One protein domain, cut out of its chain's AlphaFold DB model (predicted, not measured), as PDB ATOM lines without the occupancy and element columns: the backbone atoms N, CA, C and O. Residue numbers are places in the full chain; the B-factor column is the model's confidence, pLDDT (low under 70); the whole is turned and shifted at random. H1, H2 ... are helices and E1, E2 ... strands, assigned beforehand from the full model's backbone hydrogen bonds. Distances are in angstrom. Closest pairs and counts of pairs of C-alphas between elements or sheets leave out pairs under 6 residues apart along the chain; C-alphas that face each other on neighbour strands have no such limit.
ATOM      1  N   ALA A   2     105.083  97.561 112.017       82.69
ATOM      2  CA  ALA A   2     105.377  96.284 112.686       82.69
ATOM      3  C   ALA A   2     106.795  96.193 113.296       82.69
ATOM      4  O   ALA A   2     107.324  95.096 113.447       82.69
ATOM      5  N   ARG A   3     107.435  97.334 113.590       89.81
ATOM      6  CA  ARG A   3     108.799  97.429 114.139       89.81
ATOM      7  C   ARG A   3     108.906  98.578 115.159       89.81
ATOM      8  O   ARG A   3     108.017  99.439 115.167       89.81
ATOM      9  N   PRO A   4     109.936  98.584 116.027       92.69
ATOM     10  CA  PRO A   4     110.257  99.718 116.894       92.69
ATOM     11  C   PRO A   4     110.408 101.026 116.115       92.69
ATOM     12  O   PRO A   4     110.854 101.016 114.969       92.69
ATOM     13  N   ALA A   5     110.104 102.162 116.742       93.19
ATOM     14  CA  ALA A   5     110.284 103.475 116.126       93.19
ATOM     15  C   ALA A   5     111.732 103.739 115.677       93.19
ATOM     16  O   ALA A   5     111.947 104.422 114.676       93.19
ATOM     17  N   TRP A   6     112.723 103.156 116.359       90.06
ATOM     18  CA  TRP A   6     114.145 103.265 116.011       90.06
ATOM     19  C   TRP A   6     114.470 102.785 114.589       90.06
ATOM     20  O   TRP A   6     115.328 103.375 113.935       90.06
ATOM     21  N   ASP A   7     113.732 101.799 114.070       92.62
ATOM     22  CA  ASP A   7     113.898 101.292 112.699       92.62
ATOM     23  C   ASP A   7     113.404 102.285 111.634       92.62
ATOM     24  O   ASP A   7     113.655 102.105 110.442       92.62
ATOM     25  N   PHE A   8     112.705 103.342 112.045       93.12
ATOM     26  CA  PHE A   8     112.164 104.377 111.166       93.12
ATOM     27  C   PHE A   8     112.745 105.766 111.444       93.12
ATOM     28  O   PHE A   8     112.296 106.737 110.838       93.12
ATOM     29  N   SER A   9     113.727 105.862 112.340       91.31
ATOM     30  CA  SER A   9     114.211 107.131 112.893       91.31
ATOM     31  C   SER A   9     115.695 107.397 112.618       91.31
ATOM     32  O   SER A   9     116.366 108.061 113.405       91.31
ATOM     33  N   GLN A  10     116.247 106.843 111.534       91.38
ATOM     34  CA  GLN A  10     117.623 107.146 111.127       91.38
ATOM     35  C   GLN A  10     117.787 108.634 110.801       91.38
ATOM     36  O   GLN A  10     116.981 109.156 110.023       91.38
ATOM     37  N   PRO A  11     118.860 109.294 111.277       90.38
ATOM     38  CA  PRO A  11     119.166 110.666 110.894       90.38
ATOM     39  C   PRO A  11     119.234 110.831 109.370       90.38
ATOM     40  O   PRO A  11     119.930 110.081 108.691       90.38
ATOM     41  N   LEU A  12     118.567 111.860 108.836       90.31
ATOM     42  CA  LEU A  12     118.556 112.167 107.396       90.31
ATOM     43  C   LEU A  12     119.951 112.466 106.816       90.31
ATOM     44  O   LEU A  12     120.130 112.437 105.604       90.31
ATOM     45  N   THR A  13     120.932 112.772 107.668       91.94
ATOM     46  CA  THR A  13     122.324 113.026 107.274       91.94
ATOM     47  C   THR A  13     123.100 111.754 106.930       91.94
ATOM     48  O   THR A  13     124.220 111.851 106.436       91.94
ATOM     49  N   VAL A  14     122.554 110.572 107.232       87.50
ATOM     50  CA  VAL A  14     123.180 109.273 106.966       87.50
ATOM     51  C   VAL A  14     122.556 108.677 105.702       87.50
ATOM     52  O   VAL A  14     121.479 108.086 105.754       87.50
ATOM     53  N   ASP A  15     123.236 108.849 104.564       84.38
ATOM     54  CA  ASP A  15     122.798 108.352 103.254       84.38
ATOM     55  C   ASP A  15     123.938 107.569 102.561       84.38
ATOM     56  O   ASP A  15     124.982 108.162 102.260       84.38
ATOM     57  N   PRO A  16     123.791 106.247 102.331       85.12
ATOM     58  CA  PRO A  16     122.614 105.426 102.631       85.12
ATOM     59  C   PRO A  16     122.452 105.119 104.137       85.12
ATOM     60  O   PRO A  16     123.447 105.082 104.865       85.12
ATOM     61  N   PRO A  17     121.221 104.839 104.617       83.81
ATOM     62  CA  PRO A  17     120.975 104.435 106.003       83.81
ATOM     63  C   PRO A  17     121.778 103.191 106.413       83.81
ATOM     64  O   PRO A  17     121.865 102.226 105.653       83.81
ATOM     65  N   ILE A  18     122.310 103.178 107.642       87.31
ATOM     66  CA  ILE A  18     123.100 102.042 108.166       87.31
ATOM     67  C   ILE A  18     122.185 100.874 108.589       87.31
ATOM     68  O   ILE A  18     122.544  99.708 108.442       87.31
ATOM     69  N   TRP A  19     120.987 101.175 109.097       88.38
ATOM     70  CA  TRP A  19     119.904 100.220 109.373       88.38
ATOM     71  C   TRP A  19     118.555 100.928 109.231       88.38
ATOM     72  O   TRP A  19     118.488 102.133 109.419       88.38
ATOM     73  N   GLY A  20     117.460 100.213 108.980       90.88
ATOM     74  CA  GLY A  20     116.132 100.839 108.974       90.88
ATOM     75  C   GLY A  20     115.969 101.950 107.924       90.88
ATOM     76  O   GLY A  20     116.506 101.873 106.822       90.88
ATOM     77  N   THR A  21     115.174 102.968 108.254       92.19
ATOM     78  CA  THR A  21     114.825 104.096 107.377       92.19
ATOM     79  C   THR A  21     114.759 105.404 108.168       92.19
ATOM     80  O   THR A  21     114.739 105.391 109.396       92.19
ATOM     81  N   SER A  22     114.660 106.531 107.463       92.38
ATOM     82  CA  SER A  22     114.421 107.865 108.043       92.38
ATOM     83  C   SER A  22     112.952 108.301 107.965       92.38
ATOM     84  O   SER A  22     112.660 109.492 107.949       92.38
ATOM     85  N   PHE A  23     112.016 107.357 107.828       90.81
ATOM     86  CA  PHE A  23     110.603 107.640 107.555       90.81
ATOM     87  C   PHE A  23     109.949 108.574 108.588       90.81
ATOM     88  O   PHE A  23     109.237 109.495 108.202       90.81
ATOM     89  N   LEU A  24     110.235 108.388 109.879       92.06
ATOM     90  CA  LEU A  24     109.732 109.224 110.975       92.06
ATOM     91  C   LEU A  24     110.513 110.532 111.176       92.06
ATOM     92  O   LEU A  24     110.070 111.370 111.956       92.06
ATOM     93  N   GLU A  25     111.638 110.719 110.478       91.25
ATOM     94  CA  GLU A  25     112.429 111.963 110.484       91.25
ATOM     95  C   GLU A  25     112.041 112.915 109.341       91.25
ATOM     96  O   GLU A  25     112.512 114.050 109.274       91.25
ATOM     97  N   ARG A  26     111.188 112.461 108.415       90.75
ATOM     98  CA  ARG A  26     110.699 113.260 107.289       90.75
ATOM     99  C   ARG A  26     109.670 114.293 107.786       90.75
ATOM    100  O   ARG A  26     108.697 113.890 108.429       90.75
ATOM    101  N   PRO A  27     109.819 115.596 107.467       90.88
ATOM    102  CA  PRO A  27     108.907 116.645 107.937       90.88
ATOM    103  C   PRO A  27     107.427 116.391 107.623       90.88
ATOM    104  O   PRO A  27     106.551 116.771 108.398       90.88
ATOM    105  N   GLU A  28     107.140 115.706 106.515       90.56
ATOM    106  CA  GLU A  28     105.789 115.339 106.077       90.56
ATOM    107  C   GLU A  28     105.068 114.409 107.070       90.56
ATOM    108  O   GLU A  28     103.839 114.325 107.058       90.56
ATOM    109  N   PHE A  29     105.813 113.729 107.947       88.31
ATOM    110  CA  PHE A  29     105.292 112.735 108.885       88.31
ATOM    111  C   PHE A  29     105.146 113.255 110.324       88.31
ATOM    112  O   PHE A  29     104.466 112.610 111.119       88.31
ATOM    113  N   PHE A  30     105.653 114.454 110.643       88.06
ATOM    114  CA  PHE A  30     105.631 115.016 112.008       88.06
ATOM    115  C   PHE A  30     104.231 115.277 112.576       88.06
ATOM    116  O   PHE A  30     104.057 115.364 113.796       88.06
ATOM    117  N   ASN A  31     103.224 115.408 111.706       87.25
ATOM    118  CA  ASN A  31     101.836 115.626 112.114       87.25
ATOM    119  C   ASN A  31     100.976 114.348 112.100       87.25
ATOM    120  O   ASN A  31      99.763 114.411 112.304       87.25
ATOM    121  N   LEU A  32     101.572 113.174 111.882       89.69
ATOM    122  CA  LEU A  32     100.851 111.904 111.959       89.69
ATOM    123  C   LEU A  32     100.885 111.326 113.378       89.69
ATOM    124  O   LEU A  32     101.717 111.687 114.206       89.69
ATOM    125  N   THR A  33      99.959 110.409 113.662       92.50
ATOM    126  CA  THR A  33     100.075 109.516 114.822       92.50
ATOM    127  C   THR A  33     100.585 108.166 114.334       92.50
ATOM    128  O   THR A  33      99.900 107.446 113.610       92.50
ATOM    129  N   ALA A  34     101.816 107.849 114.707       94.12
ATOM    130  CA  ALA A  34     102.546 106.661 114.315       94.12
ATOM    131  C   ALA A  34     102.403 105.573 115.387       94.12
ATOM    132  O   ALA A  34     103.003 105.662 116.453       94.12
ATOM    133  N   LEU A  35     101.641 104.518 115.093       95.38
ATOM    134  CA  LEU A  35     101.592 103.332 115.952       95.38
ATOM    135  C   LEU A  35     102.808 102.441 115.676       95.38
ATOM    136  O   LEU A  35     102.973 101.950 114.550       95.38
ATOM    137  N   THR A  36     103.645 102.222 116.681       95.19
ATOM    138  CA  THR A  36     104.870 101.403 116.610       95.19
ATOM    139  C   THR A  36     104.877 100.351 117.715       95.19
ATOM    140  O   THR A  36     104.077 100.419 118.642       95.19
ATOM    141  N   LEU A  37     105.761  99.353 117.630       95.19
ATOM    142  CA  LEU A  37     105.901  98.363 118.713       95.19
ATOM    143  C   LEU A  37     106.648  98.923 119.932       95.19
ATOM    144  O   LEU A  37     106.463  98.446 121.045       95.19
ATOM    145  N   GLU A  38     107.470  99.946 119.707       95.44
ATOM    146  CA  GLU A  38     108.188 100.736 120.710       95.44
ATOM    147  C   GLU A  38     108.234 102.184 120.215       95.44
ATOM    148  O   GLU A  38     108.387 102.410 119.009       95.44
ATOM    149  N   SER A  39     108.090 103.154 121.109       93.69
ATOM    150  CA  SER A  39     108.137 104.590 120.841       93.69
ATOM    151  C   SER A  39     109.360 105.231 121.487       93.69
ATOM    152  O   SER A  39     109.848 104.813 122.540       93.69
ATOM    153  N   ARG A  40     109.857 106.294 120.867       90.12
ATOM    154  CA  ARG A  40     110.900 107.134 121.453       90.12
ATOM    155  C   ARG A  40     110.279 108.052 122.509       90.12
ATOM    156  O   ARG A  40     109.101 108.379 122.436       90.12
ATOM    157  N   PHE A  41     111.079 108.486 123.480       75.75
ATOM    158  CA  PHE A  41     110.588 109.298 124.602       75.75
ATOM    159  C   PHE A  41     110.113 110.704 124.183       75.75
ATOM    160  O   PHE A  41     109.141 111.218 124.720       75.75
ATOM    161  N   TRP A  42     110.796 111.335 123.224       69.50
ATOM    162  CA  TRP A  42     110.608 112.757 122.897       69.50
ATOM    163  C   TRP A  42     109.577 113.070 121.797       69.50
ATOM    164  O   TRP A  42     108.869 114.070 121.924       69.50
ATOM    165  N   PRO A  43     109.459 112.290 120.708       72.88
ATOM    166  CA  PRO A  43     108.525 112.615 119.636       72.88
ATOM    167  C   PRO A  43     107.075 112.327 120.034       72.88
ATOM    168  O   PRO A  43     106.676 111.184 120.235       72.88
ATOM    169  N   TRP A  44     106.234 113.361 120.023       76.50
ATOM    170  CA  TRP A  44     104.789 113.247 120.282       76.50
ATOM    171  C   TRP A  44     104.019 112.431 119.230       76.50
ATOM    172  O   TRP A  44     102.839 112.116 119.436       76.50
ATOM    173  N   GLN A  45     104.637 112.160 118.076       89.44
ATOM    174  CA  GLN A  45     104.011 111.472 116.947       89.44
ATOM    175  C   GLN A  45     103.862 109.966 117.200       89.44
ATOM    176  O   GLN A  45     102.877 109.371 116.773       89.44
ATOM    177  N   GLU A  46     104.806 109.346 117.908       92.94
ATOM    178  CA  GLU A  46     104.842 107.899 118.122       92.94
ATOM    179  C   GLU A  46     103.992 107.501 119.322       92.94
ATOM    180  O   GLU A  46     103.969 108.199 120.332       92.94
ATOM    181  N   GLN A  47     103.292 106.376 119.218       94.00
ATOM    182  CA  GLN A  47     102.562 105.757 120.322       94.00
ATOM    183  C   GLN A  47     102.834 104.257 120.278       94.00
ATOM    184  O   GLN A  47     102.570 103.608 119.257       94.00
ATOM    185  N   ALA A  48     103.401 103.716 121.356       95.69
ATOM    186  CA  ALA A  48     103.732 102.304 121.398       95.69
ATOM    187  C   ALA A  48     102.478 101.465 121.658       95.69
ATOM    188  O   ALA A  48     101.706 101.715 122.587       95.69
ATOM    189  N   VAL A  49     102.311 100.431 120.844       97.12
ATOM    190  CA  VAL A  49     101.283  99.407 120.994       97.12
ATOM    191  C   VAL A  49     101.983  98.112 121.421       97.12
ATOM    192  O   VAL A  49     103.006  97.769 120.822       97.12
TER     193      VAL A  49
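AT A GLANCE: This is residues 2 to 49 of the 268 residues of the protein "Exostosin domain-containing protein" of Brassica rapa subsp. pekinensis (UniProt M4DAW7). This domain has little regular structure: it is mostly loop, with a two-strand parallel sheet, E1 and E2, at one end, a wide loop through residues 13 to 20 at the other, and the short helix H1 between them. The 48 printed residues hold H1, E1 and E2 in that order, a mixed class with only 10 residues in named elements. The whole is compact, with a radius of gyration of the C-alphas of 10.2 A and spans of 28 by 20 by 17 A.

IN THESE COORDINATES: Find C-alpha 5 at (110.284, 103.475, 116.126), where H1, residues 5 to 8, begins; it is 5.4 A long. Go on to E1, residues 34 to 36, 6.2 A long. E2, residues 46 to 48, 6.6 A long, ends at C-alpha 48, (103.732, 102.304, 121.398).

HOW THE PARTS SIT: Look at E1 and E2, which are parallel at 33 degrees; N 47 and O 34 are within hydrogen-bond range at 2.9 A. The closest C-alphas of H1 and E1, Ala 5 and Thr 36, are 5.8 A apart. H1 is too short for any O i to N i+4 pair; its one O i to N i+3 pair is within range.

THE WHOLE: The C-alphas farthest apart, those of Asp 15 and Val 49, are 29.3 A apart. The printed part has no cut. The link from H1 to E1 is long, at 25 residues. Residue 42 has pLDDT under 70.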